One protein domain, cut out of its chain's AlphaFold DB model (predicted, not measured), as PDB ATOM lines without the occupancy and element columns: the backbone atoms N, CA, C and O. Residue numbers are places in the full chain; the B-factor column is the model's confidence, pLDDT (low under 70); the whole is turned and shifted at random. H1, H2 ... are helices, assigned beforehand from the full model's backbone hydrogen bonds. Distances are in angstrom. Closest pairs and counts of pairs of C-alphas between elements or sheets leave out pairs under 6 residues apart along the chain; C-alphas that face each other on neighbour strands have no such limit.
ATOM      1  N   MET A 214     150.060 165.878 226.263       68.75
ATOM      2  CA  MET A 214     150.382 164.857 227.272       68.75
ATOM      3  C   MET A 214     151.412 165.332 228.318       68.75
ATOM      4  O   MET A 214     152.382 166.027 227.993       68.75
ATOM      5  N   THR A 215     151.274 164.895 229.569       66.75
ATOM      6  CA  THR A 215     152.278 165.111 230.627       66.75
ATOM      7  C   THR A 215     153.578 164.338 230.359       66.75
ATOM      8  O   THR A 215     153.642 163.471 229.484       66.75
ATOM      9  N   HIS A 216     154.647 164.639 231.107       48.22
ATOM     10  CA  HIS A 216     155.916 163.913 230.975       48.22
ATOM     11  C   HIS A 216     155.754 162.417 231.292       48.22
ATOM     12  O   HIS A 216     156.289 161.592 230.551       48.22
ATOM     13  N   ASP A 217     154.992 162.065 232.331       46.78
ATOM     14  CA  ASP A 217     154.766 160.668 232.715       46.78
ATOM     15  C   ASP A 217     153.855 159.927 231.731       46.78
ATOM     16  O   ASP A 217     154.083 158.751 231.471       46.78
ATOM     17  N   GLU A 218     152.884 160.595 231.101       57.56
ATOM     18  CA  GLU A 218     152.076 159.987 230.034       57.56
ATOM     19  C   GLU A 218     152.886 159.805 228.742       57.56
ATOM     20  O   GLU A 218     152.790 158.764 228.093       57.56
ATOM     21  N   LYS A 219     153.730 160.781 228.371       59.00
ATOM     22  CA  LYS A 219     154.697 160.642 227.263       59.00
ATOM     23  C   LYS A 219     155.650 159.483 227.528       59.00
ATOM     24  O   LYS A 219     155.912 158.681 226.633       59.00
ATOM     25  N   LEU A 220     156.127 159.364 228.767       45.81
ATOM     26  CA  LEU A 220     156.957 158.254 229.211       45.81
ATOM     27  C   LEU A 220     156.179 156.934 229.144       45.81
ATOM     28  O   LEU A 220     156.684 155.999 228.544       45.81
ATOM     29  N   GLN A 221     154.940 156.861 229.640       52.22
ATOM     30  CA  GLN A 221     154.061 155.687 229.530       52.22
ATOM     31  C   GLN A 221     153.807 155.274 228.073       52.22
ATOM     32  O   GLN A 221     153.954 154.099 227.762       52.22
ATOM     33  N   ASN A 222     153.535 156.197 227.143       57.16
ATOM     34  CA  ASN A 222     153.372 155.851 225.722       57.16
ATOM     35  C   ASN A 222     154.692 155.417 225.058       57.16
ATOM     36  O   ASN A 222     154.692 154.500 224.235       57.16
ATOM     37  N   MET A 223     155.835 155.999 225.439       50.62
ATOM     38  CA  MET A 223     157.149 155.482 225.029       50.62
ATOM     39  C   MET A 223     157.444 154.103 225.644       50.62
ATOM     40  O   MET A 223     158.069 153.266 224.994       50.62
ATOM     41  N   LEU A 224     156.971 153.836 226.865       48.78
ATOM     42  CA  LEU A 224     157.079 152.543 227.540       48.78
ATOM     43  C   LEU A 224     156.130 151.491 226.928       48.78
ATOM     44  O   LEU A 224     156.533 150.346 226.768       48.78
ATOM     45  N   ALA A 225     154.943 151.881 226.461       47.47
ATOM     46  CA  ALA A 225     154.043 151.027 225.686       47.47
ATOM     47  C   ALA A 225     154.633 150.698 224.301       47.47
ATOM     48  O   ALA A 225     154.592 149.555 223.850       47.47
ATOM     49  N   CYS A 226     155.306 151.659 223.654       43.50
ATOM     50  CA  CYS A 226     156.121 151.380 222.464       43.50
ATOM     51  C   CYS A 226     157.327 150.469 222.774       43.50
ATOM     52  O   CYS A 226     157.804 149.749 221.895       43.50
ATOM     53  N   ARG A 227     157.820 150.465 224.019       40.88
ATOM     54  CA  ARG A 227     158.888 149.575 224.502       40.88
ATOM     55  C   ARG A 227     158.398 148.150 224.791       40.88
ATOM     56  O   ARG A 227     159.231 147.249 224.767       40.88
ATOM     57  N   ASP A 228     157.103 147.882 224.935       39.53
ATOM     58  CA  ASP A 228     156.620 146.492 224.995       39.53
ATOM     59  C   ASP A 228     156.774 145.759 223.646       39.53
ATOM     60  O   ASP A 228     156.921 144.539 223.617       39.53
ATOM     61  N   LEU A 229     156.926 146.478 222.525       41.00
ATOM     62  CA  LEU A 229     157.400 145.893 221.255       41.00
ATOM     63  C   LEU A 229     158.900 145.523 221.284       41.00
ATOM     64  O   LEU A 229     159.358 144.694 220.498       41.00
ATOM     65  N   VAL A 230     159.676 146.093 222.212       40.91
ATOM     66  CA  VAL A 230     161.102 145.779 222.449       40.91
ATOM     67  C   VAL A 230     161.259 144.505 223.303       40.91
ATOM     68  O   VAL A 230     162.349 143.929 223.359       40.91
ATOM     69  N   ALA A 231     160.161 143.970 223.862       40.19
ATOM     70  CA  ALA A 231     160.115 142.645 224.495       40.19
ATOM     71  C   ALA A 231     160.464 141.484 223.532       40.19
ATOM     72  O   ALA A 231     160.718 140.369 223.982       40.19
ATOM     73  N   LEU A 232     160.595 141.756 222.227       39.88
ATOM     74  CA  LEU A 232     161.197 140.871 221.219       39.88
ATOM     75  C   LEU A 232     162.726 140.658 221.375       39.88
ATOM     76  O   LEU A 232     163.369 140.127 220.471       39.88
ATOM     77  N   GLY A 233     163.320 141.024 222.518       39.91
ATOM     78  CA  GLY A 233     164.637 140.528 222.937       39.91
ATOM     79  C   GLY A 233     165.822 141.479 222.751       39.91
ATOM     80  O   GLY A 233     166.952 141.008 222.625       39.91
ATOM     81  N   LEU A 234     165.613 142.802 222.758       42.19
ATOM     82  CA  LEU A 234     166.727 143.757 222.847       42.19
ATOM     83  C   LEU A 234     167.070 144.093 224.317       42.19
ATOM     84  O   LEU A 234     166.171 144.277 225.141       42.19
ATOM     85  N   PRO A 235     168.364 144.197 224.674       44.19
ATOM     86  CA  PRO A 235     168.798 144.410 226.052       44.19
ATOM     87  C   PRO A 235     168.516 145.849 226.515       44.19
ATOM     88  O   PRO A 235     169.249 146.780 226.186       44.19
ATOM     89  N   ALA A 236     167.501 146.021 227.366       44.28
ATOM     90  CA  ALA A 236     167.105 147.315 227.943       44.28
ATOM     91  C   ALA A 236     168.191 148.014 228.801       44.28
ATOM     92  O   ALA A 236     168.020 149.162 229.211       44.28
ATOM     93  N   LEU A 237     169.310 147.338 229.081       44.28
ATOM     94  CA  LEU A 237     170.378 147.786 229.981       44.28
ATOM     95  C   LEU A 237     171.187 148.993 229.471       44.28
ATOM     96  O   LEU A 237     171.744 149.721 230.288       44.28
ATOM     97  N   ASN A 238     171.235 149.245 228.157       54.84
ATOM     98  CA  ASN A 238     172.069 150.325 227.609       54.84
ATOM     99  C   ASN A 238     171.374 151.702 227.554       54.84
ATOM    100  O   ASN A 238     172.049 152.727 227.518       54.84
ATOM    101  N   TYR A 239     170.037 151.764 227.612       56.56
ATOM    102  CA  TYR A 239     169.303 153.026 227.433       56.56
ATOM    103  C   TYR A 239     169.598 154.046 228.548       56.56
ATOM    104  O   TYR A 239     169.985 155.173 228.255       56.56
ATOM    105  N   ARG A 240     169.571 153.624 229.824       56.12
ATOM    106  CA  ARG A 240     169.902 154.493 230.976       56.12
ATOM    107  C   ARG A 240     171.323 155.067 230.936       56.12
ATOM    108  O   ARG A 240     171.546 156.178 231.409       56.12
ATOM    109  N   GLN A 241     172.288 154.325 230.388       62.47
ATOM    110  CA  GLN A 241     173.668 154.809 230.259       62.47
ATOM    111  C   GLN A 241     173.807 155.860 229.149       62.47
ATOM    112  O   GLN A 241     174.664 156.737 229.246       62.47
ATOM    113  N   ILE A 242     172.957 155.801 228.119       65.12
ATOM    114  CA  ILE A 242     172.870 156.817 227.063       65.12
ATOM    115  C   ILE A 242     172.084 158.043 227.567       65.12
ATOM    116  O   ILE A 242     172.533 159.164 227.349       65.12
ATOM    117  N   GLU A 243     170.996 157.857 228.327       69.06
ATOM    118  CA  GLU A 243     170.236 158.951 228.963       69.06
ATOM    119  C   GLU A 243     171.122 159.851 229.832       69.06
ATOM    120  O   GLU A 243     171.123 161.072 229.675       69.06
ATOM    121  N   GLN A 244     171.964 159.253 230.683       75.38
ATOM    122  CA  GLN A 244     172.932 159.985 231.512       75.38
ATOM    123  C   GLN A 244     173.976 160.772 230.696       75.38
ATOM    124  O   GLN A 244     174.623 161.673 231.232       75.38
ATOM    125  N   ARG A 245     174.149 160.459 229.406       78.50
ATOM    126  CA  ARG A 245     175.088 161.134 228.498       78.50
ATOM    127  C   ARG A 245     174.439 162.236 227.659       78.50
ATOM    128  O   ARG A 245     175.187 163.036 227.098       78.50
ATOM    129  N   TYR A 246     173.106 162.341 227.585       84.94
ATOM    130  CA  TYR A 246     172.453 163.420 226.827       84.94
ATOM    131  C   TYR A 246     172.849 164.826 227.307       84.94
ATOM    132  O   TYR A 246     173.220 165.622 226.443       84.94
ATOM    133  N   PRO A 247     172.882 165.151 228.620       88.06
ATOM    134  CA  PRO A 247     173.290 166.485 229.072       88.06
ATOM    135  C   PRO A 247     174.729 166.817 228.655       88.06
ATOM    136  O   PRO A 247     174.988 167.872 228.082       88.06
ATOM    137  N   LEU A 248     175.654 165.864 228.834       87.62
ATOM    138  CA  LEU A 248     177.055 166.014 228.434       87.62
ATOM    139  C   LEU A 248     177.202 166.211 226.916       87.62
ATOM    140  O   LEU A 248     177.950 167.082 226.477       87.62
ATOM    141  N   ALA A 249     176.474 165.433 226.109       88.81
ATOM    142  CA  ALA A 249     176.499 165.549 224.654       88.81
ATOM    143  C   ALA A 249     175.912 166.881 224.166       88.81
ATOM    144  O   ALA A 249     176.464 167.486 223.244       88.81
ATOM    145  N   VAL A 250     174.840 167.368 224.798       92.56
ATOM    146  CA  VAL A 250     174.263 168.699 224.557       92.56
ATOM    147  C   VAL A 250     175.282 169.795 224.882       92.56
ATOM    148  O   VAL A 250     175.562 170.641 224.029       92.56
ATOM    149  N   ASP A 251     175.894 169.766 226.067       92.38
ATOM    150  CA  ASP A 251     176.780 170.837 226.535       92.38
ATOM    151  C   ASP A 251     178.145 170.862 225.834       92.38
ATOM    152  O   ASP A 251     178.591 171.932 225.407       92.38
ATOM    153  N   GLU A 252     178.794 169.710 225.610       92.62
ATOM    154  CA  GLU A 252     180.009 169.651 224.781       92.62
ATOM    155  C   GLU A 252     179.715 170.109 223.336       92.62
ATOM    156  O   GLU A 252     180.532 170.821 222.751       92.62
ATOM    157  N   THR A 253     178.539 169.799 222.766       94.12
ATOM    158  CA  THR A 253     178.166 170.268 221.412       94.12
ATOM    159  C   THR A 253     177.920 171.777 221.374       94.12
ATOM    160  O   THR A 253     178.395 172.445 220.452       94.12
ATOM    161  N   LYS A 254     177.248 172.349 222.385       94.75
ATOM    162  CA  LYS A 254     177.107 173.809 222.549       94.75
ATOM    163  C   LYS A 254     178.478 174.487 222.643       94.75
ATOM    164  O   LYS A 254     178.704 175.508 221.994       94.75
ATOM    165  N   ASN A 255     179.406 173.918 223.412       92.56
ATOM    166  CA  ASN A 255     180.764 174.445 223.567       92.56
ATOM    167  C   ASN A 255     181.575 174.359 222.267       92.56
ATOM    168  O   ASN A 255     182.182 175.350 221.859       92.56
ATOM    169  N   ALA A 256     181.519 173.224 221.567       92.31
ATOM    170  CA  ALA A 256     182.153 173.064 220.263       92.31
ATOM    171  C   ALA A 256     181.593 174.058 219.229       92.31
ATOM    172  O   ALA A 256     182.356 174.633 218.452       92.31
ATOM    173  N   LEU A 257     180.274 174.297 219.222       93.94
ATOM    174  CA  LEU A 257     179.642 175.278 218.336       93.94
ATOM    175  C   LEU A 257     180.150 176.698 218.616       93.94
ATOM    176  O   LEU A 257     180.509 177.403 217.673       93.94
ATOM    177  N   ARG A 258     180.220 177.108 219.891       91.94
ATOM    178  CA  ARG A 258     180.769 178.418 220.293       91.94
ATOM    179  C   ARG A 258     182.198 178.599 219.778       91.94
ATOM    180  O   ARG A 258     182.481 179.612 219.147       91.94
ATOM    181  N   ALA A 259     183.059 177.598 219.976       90.06
ATOM    182  CA  ALA A 259     184.441 177.627 219.495       90.06
ATOM    183  C   ALA A 259     184.527 177.712 217.958       90.06
ATOM    184  O   ALA A 259     185.310 178.496 217.424       90.06
ATOM    185  N   LYS A 260     183.683 176.961 217.231       90.56
ATOM    186  CA  LYS A 260     183.637 177.005 215.761       90.56
ATOM    187  C   LYS A 260     183.181 178.368 215.230       90.56
ATOM    188  O   LYS A 260     183.773 178.859 214.273       90.56
ATOM    189  N   LEU A 261     182.170 178.984 215.846       88.81
ATOM    190  CA  LEU A 261     181.709 180.325 215.471       88.81
ATOM    191  C   LEU A 261     182.789 181.380 215.750       88.81
ATOM    192  O   LEU A 261     183.116 182.148 214.856       88.81
ATOM    193  N   GLN A 262     183.434 181.341 216.922       87.06
ATOM    194  CA  GLN A 262     184.569 182.220 217.241       87.06
ATOM    195  C   GLN A 262     185.723 182.082 216.237       87.06
ATOM    196  O   GLN A 262     186.322 183.081 215.846       87.06
ATOM    197  N   GLN A 263     186.024 180.861 215.782       87.38
ATOM    198  CA  GLN A 263     187.038 180.629 214.754       87.38
ATOM    199  C   GLN A 263     186.627 181.213 213.391       87.38
ATOM    200  O   GLN A 263     187.466 181.791 212.702       87.38
ATOM    201  N   GLN A 264     185.352 181.095 213.002       85.31
ATOM    202  CA  GLN A 264     184.834 181.693 211.766       85.31
ATOM    203  C   GLN A 264     184.839 183.225 211.822       85.31
ATOM    204  O   GLN A 264     185.278 183.858 210.864       85.31
ATOM    205  N   ASP A 265     184.434 183.818 212.946       80.88
ATOM    206  CA  ASP A 265     184.478 185.267 213.152       80.88
ATOM    207  C   ASP A 265     185.929 185.781 213.137       80.88
ATOM    208  O   ASP A 265     186.210 186.796 212.506       80.88
ATOM    209  N   ALA A 266     186.881 185.053 213.735       81.19
ATOM    210  CA  ALA A 266     188.302 185.406 213.701       81.19
ATOM    211  C   ALA A 266     188.909 185.351 212.284       81.19
ATOM    212  O   ALA A 266     189.692 186.231 211.925       81.19
ATOM    213  N   VAL A 267     188.536 184.358 211.466       84.44
ATOM    214  CA  VAL A 267     188.926 184.304 210.044       84.44
ATOM    215  C   VAL A 267     188.305 185.471 209.278       84.44
ATOM    216  O   VAL A 267     189.012 186.165 208.561       84.44
ATOM    217  N   ARG A 268     187.017 185.759 209.491       81.44
ATOM    218  CA  ARG A 268     186.312 186.854 208.810       81.44
ATOM    219  C   ARG A 268     186.858 188.235 209.175       81.44
ATOM    220  O   ARG A 268     186.968 189.093 208.308       81.44
ATOM    221  N   VAL A 269     187.205 188.460 210.444       79.88
ATOM    222  CA  VAL A 269     187.873 189.693 210.892       79.88
ATOM    223  C   VAL A 269     189.241 189.824 210.230       79.88
ATOM    224  O   VAL A 269     189.573 190.916 209.778       79.88
ATOM    225  N   ARG A 270     189.995 188.723 210.093       81.56
ATOM    226  CA  ARG A 270     191.265 188.722 209.358       81.56
ATOM    227  C   ARG A 270     191.071 189.031 207.871       81.56
ATOM    228  O   ARG A 270     191.737 189.926 207.384       81.56
ATOM    229  N   GLU A 271     190.132 188.386 207.180       83.06
ATOM    230  CA  GLU A 271     189.828 188.666 205.763       83.06
ATOM    231  C   GLU A 271     189.387 190.121 205.529       83.06
ATOM    232  O   GLU A 271     189.724 190.721 204.510       83.06
ATOM    233  N   ILE A 272     188.620 190.704 206.459       78.62
ATOM    234  CA  ILE A 272     188.233 192.120 206.404       78.62
ATOM    235  C   ILE A 272     189.463 193.009 206.604       78.62
ATOM    236  O   ILE A 272     189.637 193.972 205.863       78.62
ATOM    237  N   GLN A 273     190.319 192.689 207.575       80.31
ATOM    238  CA  GLN A 273     191.519 193.469 207.855       80.31
ATOM    239  C   GLN A 273     192.550 193.378 206.715       80.31
ATOM    240  O   GLN A 273     193.039 194.413 206.282       80.31
ATOM    241  N   GLU A 274     192.778 192.192 206.147       83.06
ATOM    242  CA  GLU A 274     193.621 191.985 204.961       83.06
ATOM    243  C   GLU A 274     193.094 192.777 203.747       83.06
ATOM    244  O   GLU A 274     193.891 193.355 203.009       83.06
ATOM    245  N   PRO A 302     174.017 187.300 214.341       70.06
ATOM    246  CA  PRO A 302     172.819 187.792 215.020       70.06
ATOM    247  C   PRO A 302     172.480 186.916 216.230       70.06
ATOM    248  O   PRO A 302     172.538 185.688 216.134       70.06
ATOM    249  N   LYS A 303     172.117 187.519 217.370       71.69
ATOM    250  CA  LYS A 303     171.841 186.763 218.611       71.69
ATOM    251  C   LYS A 303     170.792 185.664 218.386       71.69
ATOM    252  O   LYS A 303     170.964 184.541 218.857       71.69
ATOM    253  N   ASP A 304     169.788 185.964 217.567       74.00
ATOM    254  CA  ASP A 304     168.699 185.057 217.191       74.00
ATOM    255  C   ASP A 304     169.188 183.854 216.360       74.00
ATOM    256  O   ASP A 304     168.652 182.750 216.468       74.00
ATOM    257  N   PHE A 305     170.259 184.028 215.577       77.88
ATOM    258  CA  PHE A 305     170.878 182.961 214.783       77.88
ATOM    259  C   PHE A 305     171.610 181.946 215.671       77.88
ATOM    260  O   PHE A 305     171.508 180.740 215.454       77.88
ATOM    261  N   VAL A 306     172.302 182.417 216.717       85.31
ATOM    262  CA  VAL A 306     172.943 181.531 217.706       85.31
ATOM    263  C   VAL A 306     171.889 180.809 218.549       85.31
ATOM    264  O   VAL A 306     172.014 179.604 218.772       85.31
ATOM    265  N   ALA A 307     170.826 181.508 218.960       87.75
ATOM    266  CA  ALA A 307     169.715 180.917 219.707       87.75
ATOM    267  C   ALA A 307     169.048 179.754 218.945       87.75
ATOM    268  O   ALA A 307     168.799 178.701 219.533       87.75
ATOM    269  N   ALA A 308     168.850 179.892 217.629       89.81
ATOM    270  CA  ALA A 308     168.272 178.841 216.790       89.81
ATOM    271  C   ALA A 308     169.107 177.542 216.773       89.81
ATOM    272  O   ALA A 308     168.543 176.445 216.785       89.81
ATOM    273  N   PHE A 309     170.443 177.636 216.783       93.12
ATOM    274  CA  PHE A 309     171.303 176.453 216.893       93.12
ATOM    275  C   PHE A 309     171.274 175.827 218.290       93.12
ATOM    276  O   PHE A 309     171.288 174.602 218.400       93.12
ATOM    277  N   VAL A 310     171.236 176.643 219.348       93.50
ATOM    278  CA  VAL A 310     171.177 176.159 220.738       93.50
ATOM    279  C   VAL A 310     169.891 175.365 220.971       93.50
ATOM    280  O   VAL A 310     169.979 174.215 221.397       93.50
ATOM    281  N   ALA A 311     168.736 175.911 220.574       92.94
ATOM    282  CA  ALA A 311     167.443 175.231 220.672       92.94
ATOM    283  C   ALA A 311     167.413 173.898 219.898       92.94
ATOM    284  O   ALA A 311     166.851 172.907 220.361       92.94
ATOM    285  N   PHE A 312     168.065 173.836 218.732       95.50
ATOM    286  CA  PHE A 312     168.191 172.590 217.973       95.50
ATOM    287  C   PHE A 312     169.071 171.554 218.674       95.50
ATOM    288  O   PHE A 312     168.689 170.390 218.687       95.50
ATOM    289  N   ILE A 313     170.205 171.949 219.273       95.69
ATOM    290  CA  ILE A 313     171.052 171.031 220.062       95.69
ATOM    291  C   ILE A 313     170.262 170.473 221.253       95.69
ATOM    292  O   ILE A 313     170.319 169.275 221.508       95.69
ATOM    293  N   GLU A 314     169.510 171.325 221.949       94.19
ATOM    294  CA  GLU A 314     168.690 170.949 223.108       94.19
ATOM    295  C   GLU A 314     167.551 169.987 222.752       94.19
ATOM    296  O   GLU A 314     167.181 169.162 223.579       94.19
ATOM    297  N   ALA A 315     167.053 170.024 221.514       94.38
ATOM    298  CA  ALA A 315     166.053 169.083 221.016       94.38
ATOM    299  C   ALA A 315     166.635 167.749 220.496       94.38
ATOM    300  O   ALA A 315     165.873 166.809 220.261       94.38
ATOM    301  N   LEU A 316     167.956 167.623 220.278       92.25
ATOM    302  CA  LEU A 316     168.555 166.385 219.743       92.25
ATOM    303  C   LEU A 316     168.346 165.128 220.615       92.25
ATOM    304  O   LEU A 316     168.157 164.069 220.013       92.25
ATOM    305  N   PRO A 317     168.339 165.183 221.965       90.31
ATOM    306  CA  PRO A 317     167.969 164.041 222.812       90.31
ATOM    307  C   PRO A 317     166.553 163.510 222.552       90.31
ATOM    308  O   PRO A 317     166.324 162.308 222.627       90.31
ATOM    309  N   GLU A 318     165.623 164.381 222.159       87.62
ATOM    310  CA  GLU A 318     164.223 164.044 221.854       87.62
ATOM    311  C   GLU A 318     164.027 163.539 220.411       87.62
ATOM    312  O   GLU A 318     162.924 163.199 219.977       87.62
ATOM    313  N   CYS A 319     165.097 163.504 219.614       87.00
ATOM    314  CA  CYS A 319     165.063 163.012 218.245       87.00
ATOM    315  C   CYS A 319     165.102 161.477 218.237       87.00
ATOM    316  O   CYS A 319     166.145 160.888 217.963       87.00
ATOM    317  N   LEU A 320     163.959 160.828 218.507       76.00
ATOM    318  CA  LEU A 320     163.831 159.369 218.688       76.00
ATOM    319  C   LEU A 320     164.684 158.483 217.742       76.00
ATOM    320  O   LEU A 320     165.277 157.531 218.246       76.00
ATOM    321  N   PRO A 321     164.839 158.759 216.425       74.44
ATOM    322  CA  PRO A 321     165.715 157.970 215.547       74.44
ATOM    323  C   PRO A 321     167.224 158.040 215.859       74.44
ATOM    324  O   PRO A 321     167.970 157.159 215.438       74.44
ATOM    325  N   LEU A 322     167.688 159.075 216.567       74.44
ATOM    326  CA  LEU A 322     169.037 159.153 217.144       74.44
ATOM    327  C   LEU A 322     169.099 158.485 218.529       74.44
ATOM    328  O   LEU A 322     170.117 157.897 218.878       74.44
ATOM    329  N   THR A 323     168.013 158.590 219.296       66.94
ATOM    330  CA  THR A 323     167.903 158.274 220.733       66.94
ATOM    331  C   THR A 323     167.653 156.788 221.005       66.94
ATOM    332  O   THR A 323     168.416 156.146 221.721       66.94
ATOM    333  N   LEU A 324     166.622 156.210 220.376       61.28
ATOM    334  CA  LEU A 324     166.300 154.772 220.424       61.28
ATOM    335  C   LEU A 324     167.280 153.920 219.605       61.28
ATOM    336  O   LEU A 324     167.235 152.691 219.641       61.28
ATOM    337  N   GLY A 325     168.164 154.596 218.874       57.41
ATOM    338  CA  GLY A 325     169.300 154.017 218.204       57.41
ATOM    339  C   GLY A 325     168.963 153.265 216.921       57.41
ATOM    340  O   GLY A 325     167.920 152.650 216.707       57.41
ATOM    341  N   PHE A 326     169.952 153.271 216.043       59.47
ATOM    342  CA  PHE A 326     169.922 152.712 214.696       59.47
ATOM    343  C   PHE A 326     169.880 151.168 214.649       59.47
ATOM    344  O   PHE A 326     170.208 150.559 213.632       59.47
ATOM    345  N   HIS A 327     169.564 150.527 215.771       50.31
ATOM    346  CA  HIS A 327     169.391 149.082 215.908       50.31
ATOM    347  C   HIS A 327     167.977 148.644 215.490       50.31
ATOM    348  O   HIS A 327     167.768 147.479 215.151       50.31
ATOM    349  N   ILE A 328     167.012 149.570 215.485       52.75
ATOM    350  CA  ILE A 328     165.615 149.295 215.142       52.75
ATOM    351  C   ILE A 328     165.425 149.419 213.623       52.75
ATOM    352  O   ILE A 328     165.386 150.513 213.061       52.75
ATOM    353  N   SER A 329     165.286 148.283 212.934       51.56
ATOM    354  CA  SER A 329     164.961 148.258 211.499       51.56
ATOM    355  C   SER A 329     163.479 148.563 211.261       51.56
ATOM    356  O   SER A 329     162.667 147.651 211.152       51.56
ATOM    357  N   LEU A 330     163.134 149.849 211.121       52.97
ATOM    358  CA  LEU A 330     161.767 150.356 210.891       52.97
ATOM    359  C   LEU A 330     161.221 150.091 209.460       52.97
ATOM    360  O   LEU A 330     160.761 150.995 208.765       52.97
ATOM    361  N   GLY A 331     161.290 148.838 209.001       45.84
ATOM    362  CA  GLY A 331     160.440 148.300 207.926       45.84
ATOM    363  C   GLY A 331     160.633 148.809 206.489       45.84
ATOM    364  O   GLY A 331     159.849 148.430 205.628       45.84
ATOM    365  N   SER A 332     161.627 149.652 206.188       49.47
ATOM    366  CA  SER A 332     161.863 150.138 204.814       49.47
ATOM    367  C   SER A 332     163.317 150.568 204.568       49.47
ATOM    368  O   SER A 332     164.003 150.997 205.498       49.47
ATOM    369  N   ASP A 333     163.809 150.398 203.337       49.28
ATOM    370  CA  ASP A 333     165.256 150.263 203.076       49.28
ATOM    371  C   ASP A 333     165.986 151.547 202.631       49.28
ATOM    372  O   ASP A 333     167.207 151.621 202.770       49.28
ATOM    373  N   ASP A 334     165.263 152.584 202.194       56.34
ATOM    374  CA  ASP A 334     165.831 153.714 201.431       56.34
ATOM    375  C   ASP A 334     166.008 155.038 202.214       56.34
ATOM    376  O   ASP A 334     166.179 156.105 201.614       56.34
ATOM    377  N   PHE A 335     165.911 155.040 203.551       62.78
ATOM    378  CA  PHE A 335     165.655 156.283 204.304       62.78
ATOM    379  C   PHE A 335     166.764 156.730 205.270       62.78
ATOM    380  O   PHE A 335     167.181 156.014 206.175       62.78
ATOM    381  N   CYS A 336     167.185 157.994 205.116       65.19
ATOM    382  CA  CYS A 336     168.089 158.692 206.030       65.19
ATOM    383  C   CYS A 336     167.296 159.503 207.071       65.19
ATOM    384  O   CYS A 336     166.615 160.473 206.727       65.19
ATOM    385  N   PHE A 337     167.434 159.151 208.351       75.12
ATOM    386  CA  PHE A 337     166.802 159.836 209.490       75.12
ATOM    387  C   PHE A 337     167.609 161.049 209.990       75.12
ATOM    388  O   PHE A 337     167.739 161.286 211.187       75.12
ATOM    389  N   CYS A 338     168.188 161.836 209.078       85.50
ATOM    390  CA  CYS A 338     168.884 163.061 209.469       85.50
ATOM    391  C   CYS A 338     167.893 164.066 210.094       85.50
ATOM    392  O   CYS A 338     166.889 164.366 209.444       85.50
ATOM    393  N   PRO A 339     168.188 164.677 211.262       89.19
ATOM    394  CA  PRO A 339     167.367 165.737 211.868       89.19
ATOM    395  C   PRO A 339     167.091 166.938 210.947       89.19
ATOM    396  O   PRO A 339     166.098 167.642 211.118       89.19
ATOM    397  N   CYS A 340     167.936 167.151 209.932       89.44
ATOM    398  CA  CYS A 340     167.769 168.183 208.904       89.44
ATOM    399  C   CYS A 340     166.942 167.706 207.687       89.44
ATOM    400  O   CYS A 340     166.555 168.510 206.846       89.44
ATOM    401  N   GLY A 341     166.679 166.405 207.541       85.31
ATOM    402  CA  GLY A 341     166.006 165.817 206.377       85.31
ATOM    403  C   GLY A 341     164.488 166.035 206.362       85.31
ATOM    404  O   GLY A 341     163.862 166.237 207.404       85.31
ATOM    405  N   LYS A 342     163.859 165.949 205.181       83.50
ATOM    406  CA  LYS A 342     162.407 166.172 204.992       83.50
ATOM    407  C   LYS A 342     161.521 165.317 205.917       83.50
ATOM    408  O   LYS A 342     160.495 165.792 206.382       83.50
ATOM    409  N   ARG A 343     161.927 164.079 206.226       78.44
ATOM    410  CA  ARG A 343     161.167 163.157 207.094       78.44
ATOM    411  C   ARG A 343     161.144 163.565 208.569       78.44
ATOM    412  O   ARG A 343     160.181 163.263 209.255       78.44
ATOM    413  N   MET A 344     162.136 164.327 209.028       86.25
ATOM    414  CA  MET A 344     162.176 164.858 210.396       86.25
ATOM    415  C   MET A 344     161.416 166.189 210.542       86.25
ATOM    416  O   MET A 344     161.563 166.873 211.551       86.25
ATOM    417  N   ARG A 345     160.595 166.579 209.550       86.44
ATOM    418  CA  ARG A 345     159.795 167.816 209.588       86.44
ATOM    419  C   ARG A 345     158.818 167.840 210.767       86.44
ATOM    420  O   ARG A 345     158.704 168.881 211.396       86.44
ATOM    421  N   THR A 346     158.167 166.721 211.096       85.75
ATOM    422  CA  THR A 346     157.216 166.647 212.224       85.75
ATOM    423  C   THR A 346     157.910 166.898 213.562       85.75
ATOM    424  O   THR A 346     157.470 167.751 214.323       85.75
ATOM    425  N   TRP A 347     159.060 166.254 213.801       91.19
ATOM    426  CA  TRP A 347     159.906 166.517 214.973       91.19
ATOM    427  C   TRP A 347     160.387 167.979 215.014       91.19
ATOM    428  O   TRP A 347     160.257 168.646 216.036       91.19
ATOM    429  N   ARG A 348     160.847 168.547 213.887       93.31
ATOM    430  CA  ARG A 348     161.203 169.977 213.836       93.31
ATOM    431  C   ARG A 348     160.024 170.892 214.174       93.31
ATOM    432  O   ARG A 348     160.226 171.879 214.868       93.31
ATOM    433  N   ALA A 349     158.818 170.577 213.702       90.88
ATOM    434  CA  ALA A 349     157.614 171.353 213.991       90.88
ATOM    435  C   ALA A 349     157.231 171.279 215.480       90.88
ATOM    436  O   ALA A 349     156.987 172.322 216.085       90.88
ATOM    437  N   GLN A 350     157.277 170.085 216.082       90.62
ATOM    438  CA  GLN A 350     157.047 169.850 217.514       90.62
ATOM    439  C   GLN A 350     157.941 170.743 218.393       90.62
ATOM    440  O   GLN A 350     157.456 171.372 219.330       90.62
ATOM    441  N   PHE A 351     159.226 170.861 218.049       90.25
ATOM    442  CA  PHE A 351     160.199 171.694 218.770       90.25
ATOM    443  C   PHE A 351     160.342 173.127 218.212       90.25
ATOM    444  O   PHE A 351     161.229 173.866 218.635       90.25
ATOM    445  N   ARG A 352     159.481 173.542 217.268       93.62
ATOM    446  CA  ARG A 352     159.489 174.870 216.609       93.62
ATOM    447  C   ARG A 352     160.853 175.260 215.999       93.62
ATOM    448  O   ARG A 352     161.243 176.425 216.002       93.62
ATOM    449  N   LEU A 353     161.584 174.281 215.464       92.50
ATOM    450  CA  LEU A 353     162.961 174.428 214.988       92.50
ATOM    451  C   LEU A 353     163.017 174.895 213.526       92.50
ATOM    452  O   LEU A 353     162.747 174.126 212.598       92.50
ATOM    453  N   SER A 354     163.472 176.131 213.316       88.56
ATOM    454  CA  SER A 354     163.644 176.791 212.008       88.56
ATOM    455  C   SER A 354     164.842 176.274 211.187       88.56
ATOM    456  O   SER A 354     165.628 177.054 210.647       88.56
ATOM    457  N   VAL A 355     165.021 174.953 211.099       87.38
ATOM    458  CA  VAL A 355     166.143 174.328 210.378       87.38
ATOM    459  C   VAL A 355     165.821 174.230 208.881       87.38
ATOM    460  O   VAL A 355     164.804 173.622 208.526       87.38
ATOM    461  N   PRO A 356     166.687 174.738 207.983       85.56
ATOM    462  CA  PRO A 356     166.549 174.533 206.545       85.56
ATOM    463  C   PRO A 356     166.528 173.043 206.199       85.56
ATOM    464  O   PRO A 356     167.369 172.273 206.671       85.56
ATOM    465  N   GLU A 357     165.593 172.626 205.343       83.00
ATOM    466  CA  GLU A 357     165.543 171.230 204.916       83.00
ATOM    467  C   GLU A 357     166.797 170.880 204.113       83.00
ATOM    468  O   GLU A 357     167.130 171.529 203.118       83.00
ATOM    469  N   CYS A 358     167.496 169.829 204.539       78.81
ATOM    470  CA  CYS A 358     168.640 169.307 203.817       78.81
ATOM    471  C   CYS A 358     168.199 168.903 202.410       78.81
ATOM    472  O   CYS A 358     167.444 167.940 202.242       78.81
ATOM    473  N   GLY A 374     172.447 150.094 203.083       45.78
ATOM    474  CA  GLY A 374     171.810 149.731 204.346       45.78
ATOM    475  C   GLY A 374     171.977 150.743 205.481       45.78
ATOM    476  O   GLY A 374     173.094 151.123 205.813       45.78
ATOM    477  N   LYS A 375     170.826 151.121 206.065       53.12
ATOM    478  CA  LYS A 375     170.408 151.331 207.482       53.12
ATOM    479  C   LYS A 375     171.422 151.571 208.625       53.12
ATOM    480  O   LYS A 375     171.014 151.649 209.778       53.12
ATOM    481  N   ALA A 376     172.715 151.693 208.375       53.78
ATOM    482  CA  ALA A 376     173.724 151.857 209.400       53.78
ATOM    483  C   ALA A 376     173.802 153.325 209.865       53.78
ATOM    484  O   ALA A 376     173.748 154.237 209.038       53.78
ATOM    485  N   PRO A 377     174.060 153.587 211.155       55.62
ATOM    486  CA  PRO A 377     174.457 154.908 211.658       55.62
ATOM    487  C   PRO A 377     175.644 155.500 210.906       55.62
ATOM    488  O   PRO A 377     175.701 156.710 210.706       55.62
ATOM    489  N   LYS A 378     176.557 154.649 210.420       57.53
ATOM    490  CA  LYS A 378     177.619 155.036 209.489       57.53
ATOM    491  C   LYS A 378     177.075 155.761 208.247       57.53
ATOM    492  O   LYS A 378     177.708 156.705 207.809       57.53
ATOM    493  N   ALA A 379     175.905 155.407 207.710       66.06
ATOM    494  CA  ALA A 379     175.291 156.129 206.590       66.06
ATOM    495  C   ALA A 379     174.789 157.528 206.996       66.06
ATOM    496  O   ALA A 379     174.991 158.479 206.241       66.06
ATOM    497  N   LEU A 380     174.217 157.694 208.200       73.38
ATOM    498  CA  LEU A 380     173.883 159.026 208.723       73.38
ATOM    499  C   LEU A 380     175.148 159.853 208.984       73.38
ATOM    500  O   LEU A 380     175.200 161.012 208.588       73.38
ATOM    501  N   LEU A 381     176.168 159.265 209.613       71.94
ATOM    502  CA  LEU A 381     177.438 159.937 209.889       71.94
ATOM    503  C   LEU A 381     178.172 160.298 208.594       71.94
ATOM    504  O   LEU A 381     178.608 161.431 208.472       71.94
ATOM    505  N   CYS A 382     178.216 159.423 207.586       70.50
ATOM    506  CA  CYS A 382     178.757 159.743 206.262       70.50
ATOM    507  C   CYS A 382     177.940 160.826 205.540       70.50
ATOM    508  O   CYS A 382     178.529 161.696 204.907       70.50
ATOM    509  N   HIS A 383     176.605 160.821 205.646       79.62
ATOM    510  CA  HIS A 383     175.757 161.888 205.103       79.62
ATOM    511  C   HIS A 383     176.045 163.238 205.774       79.62
ATOM    512  O   HIS A 383     176.206 164.252 205.098       79.62
ATOM    513  N   VAL A 384     176.134 163.239 207.103       82.00
ATOM    514  CA  VAL A 384     176.482 164.402 207.918       82.00
ATOM    515  C   VAL A 384     177.906 164.884 207.621       82.00
ATOM    516  O   VAL A 384     178.128 166.087 207.485       82.00
ATOM    517  N   ASP A 385     178.852 163.964 207.444       78.50
ATOM    518  CA  ASP A 385     180.256 164.266 207.183       78.50
ATOM    519  C   ASP A 385     180.476 164.832 205.780       78.50
ATOM    520  O   ASP A 385     181.137 165.860 205.627       78.50
ATOM    521  N   ALA A 386     179.789 164.285 204.775       79.12
ATOM    522  CA  ALA A 386     179.704 164.860 203.432       79.12
ATOM    523  C   ALA A 386     179.000 166.236 203.387       79.12
ATOM    524  O   ALA A 386     178.963 166.882 202.336       79.12
ATOM    525  N   LYS A 387     178.415 166.692 204.505       80.88
ATOM    526  CA  LYS A 387     177.701 167.970 204.648       80.88
ATOM    527  C   LYS A 387     178.240 168.844 205.792       80.88
ATOM    528  O   LYS A 387     177.539 169.761 206.208       80.88
ATOM    529  N   GLN A 388     179.482 168.652 206.260       76.19
ATOM    530  CA  GLN A 388     180.081 169.450 207.356       76.19
ATOM    531  C   GLN A 388     180.175 170.967 207.107       76.19
ATOM    532  O   GLN A 388     180.310 171.734 208.066       76.19
ATOM    533  N   SER A 389     180.082 171.412 205.851       80.06
ATOM    534  CA  SER A 389     179.936 172.830 205.494       80.06
ATOM    535  C   SER A 389     178.600 173.427 205.960       80.06
ATOM    536  O   SER A 389     178.510 174.626 206.204       80.06
ATOM    537  N   CYS A 390     177.567 172.602 206.148       88.38
ATOM    538  CA  CYS A 390     176.312 172.993 206.775       88.38
ATOM    539  C   CYS A 390     176.422 172.872 208.303       88.38
ATOM    540  O   CYS A 390     176.567 171.770 208.838       88.38
ATOM    541  N   VAL A 391     176.284 173.998 209.011       89.88
ATOM    542  CA  VAL A 391     176.401 174.065 210.482       89.88
ATOM    543  C   VAL A 391     175.457 173.079 211.182       89.88
ATOM    544  O   VAL A 391     175.894 172.372 212.083       89.88
ATOM    545  N   TRP A 392     174.211 172.940 210.717       92.44
ATOM    546  CA  TRP A 392     173.230 172.002 211.280       92.44
ATOM    547  C   TRP A 392     173.670 170.532 211.202       92.44
ATOM    548  O   TRP A 392     173.523 169.790 212.171       92.44
ATOM    549  N   HIS A 393     174.264 170.105 210.081       91.50
ATOM    550  CA  HIS A 393     174.794 168.743 209.956       91.50
ATOM    551  C   HIS A 393     176.022 168.569 210.845       91.50
ATOM    552  O   HIS A 393     176.103 167.600 211.593       91.50
ATOM    553  N   TRP A 394     176.940 169.537 210.829       92.06
ATOM    554  CA  TRP A 394     178.113 169.516 211.699       92.06
ATOM    555  C   TRP A 394     177.738 169.429 213.192       92.06
ATOM    556  O   TRP A 394     178.378 168.678 213.925       92.06
ATOM    557  N   ILE A 395     176.669 170.109 213.629       93.69
ATOM    558  CA  ILE A 395     176.096 169.975 214.977       93.69
ATOM    559  C   ILE A 395     175.670 168.525 215.250       93.69
ATOM    560  O   ILE A 395     176.144 167.934 216.216       93.69
ATOM    561  N   VAL A 396     174.844 167.920 214.385       90.69
ATOM    562  CA  VAL A 396     174.387 166.521 214.546       90.69
ATOM    563  C   VAL A 396     175.571 165.550 214.610       90.69
ATOM    564  O   VAL A 396     175.598 164.652 215.447       90.69
ATOM    565  N   GLY A 397     176.581 165.736 213.756       87.50
ATOM    566  CA  GLY A 397     177.771 164.881 213.724       87.50
ATOM    567  C   GLY A 397     178.678 165.058 214.938       87.50
ATOM    568  O   GLY A 397     179.355 164.116 215.343       87.50
ATOM    569  N   THR A 398     178.707 166.253 215.524       89.62
ATOM    570  CA  THR A 398     179.438 166.539 216.764       89.62
ATOM    571  C   THR A 398     178.718 165.895 217.947       89.62
ATOM    572  O   THR A 398     179.322 165.093 218.656       89.62
ATOM    573  N   TYR A 399     177.405 166.114 218.059       90.50
ATOM    574  CA  TYR A 399     176.541 165.507 219.071       90.50
ATOM    575  C   TYR A 399     176.636 163.978 219.091       90.50
ATOM    576  O   TYR A 399     176.935 163.397 220.131       90.50
ATOM    577  N   LEU A 400     176.482 163.315 217.939       85.31
ATOM    578  CA  LEU A 400     176.565 161.851 217.853       85.31
ATOM    579  C   LEU A 400     177.954 161.313 218.229       85.31
ATOM    580  O   LEU A 400     178.054 160.277 218.887       85.31
ATOM    581  N   ARG A 401     179.033 162.010 217.846       84.31
ATOM    582  CA  ARG A 401     180.396 161.625 218.245       84.31
ATOM    583  C   ARG A 401     180.623 161.743 219.743       84.31
ATOM    584  O   ARG A 401     181.374 160.930 220.266       84.31
ATOM    585  N   ILE A 402     180.014 162.727 220.406       85.06
ATOM    586  CA  ILE A 402     180.139 162.922 221.855       85.06
ATOM    587  C   ILE A 402     179.256 161.925 222.613       85.06
ATOM    588  O   ILE A 402     179.735 161.254 223.520       85.06
ATOM    589  N   LEU A 403     177.999 161.757 222.198       82.94
ATOM    590  CA  LEU A 403     177.050 160.830 222.819       82.94
ATOM    591  C   LEU A 403     177.595 159.390 222.875       82.94
ATOM    592  O   LEU A 403     177.521 158.720 223.908       82.94
ATOM    593  N   TYR A 404     178.213 158.940 221.778       77.12
ATOM    594  CA  TYR A 404     178.830 157.615 221.666       77.12
ATOM    595  C   TYR A 404     180.359 157.606 221.874       77.12
ATOM    596  O   TYR A 404     181.001 156.566 221.676       77.12
ATOM    597  N   LYS A 405     180.952 158.730 222.306       69.06
ATOM    598  CA  LYS A 405     182.349 158.817 222.773       69.06
ATOM    599  C   LYS A 405     182.491 157.839 223.932       69.06
ATOM    600  O   LYS A 405     181.674 157.848 224.846       69.06
ATOM    601  N   GLU A 406     183.492 156.964 223.903       63.94
ATOM    602  CA  GLU A 406     183.751 156.041 225.022       63.94
ATOM    603  C   GLU A 406     182.560 155.124 225.381       63.94
ATOM    604  O   GLU A 406     182.330 154.817 226.552       63.94
TER     605      GLU A 406
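This is residues 214 to 274, 302 to 358 and 374 to 406 of the 955 residues of the protein "Predicted protein" of Phaeodactylum tricornutum (strain CCAP 1055/1) (UniProt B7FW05). What shape does the backbone make? A bundle of three helices, H3, H4 and H8, makes the core, with H7 folded back on H8 as a hairpin, while residues 262 to 274 of the long H3 stick out at one end. H1 lies toward the other end, reached through H2, and H6 lies beside H4. What is it built of? The printed part has 151 residues with eight named helices, H1 to H8 in chain order, and no named strand: all helix. It is compact, with a radius of gyration of the C-alphas of 17.2 A, yet elongated, spanning 63 by 35 by 32 A.

How do the first helices stand? H1, residues 216 to 232, touches no helix and has a kink of 27 degrees near residue 226. H2, residues 236 to 243, and H3, residues 246 to 274, meet only through their link. What touches H3? H4, residues 303 to 318, touches residues 246 to 254 alone, opposite ways at a shallow tilt of 28 degrees, the closest C-alphas being those of Val 250 and Ile 313, 6.0 A apart. H8, residues 391 to 403, the hub, touches residues 246 to 257 alone, opposite ways at a steep tilt of 40 degrees, closest at the C-alphas of Ala 249 and Leu 403, 5.1 A apart. What else is around H8? H7, residues 377 to 385, touches it as a hairpin, closest at the C-alphas of Val 384 and His 393, 5.1 A apart; H4 touches it too, closest at the C-alphas of Ile 313 and Ile 395, 7.2 A apart. H5, residues 320 to 323, is near H8, and H6, residues 342 to 350, is near H4. Are the helix backbones complete? Every O i to N i+4 pair is within hydrogen-bond range in H3, H7 and H8, against 9 of 13 in H1, 2 of 4 in H2, 9 of 12 in H4 and 3 of 5 in H6; H5 is too short for such a pair.

Where are the anchors? H1 begins at C-alpha 216, (155.916, 163.913, 230.975), and H8 ends at C-alpha 403, (177.050, 160.830, 222.819). How long are the longer helices? From first to last C-alpha H3 measures 41.7 A, H1 25.6 A, H4 24.2 A and H8 18.1 A.

How far does it reach? The C-alphas farthest apart, those of Ala 231 and Glu 274, are 62.8 A apart. Where are the cuts and the long link? Residues 275 to 301 and 359 to 373 are not printed, with C-alpha gaps of 23.5 A and 19.8 A; the link H5 to H6 is long, with 18 residues. Where is confidence low? pLDDT is under 70 in residues 214 to 243, 323 to 336, 374 to 379 and 405 to 406.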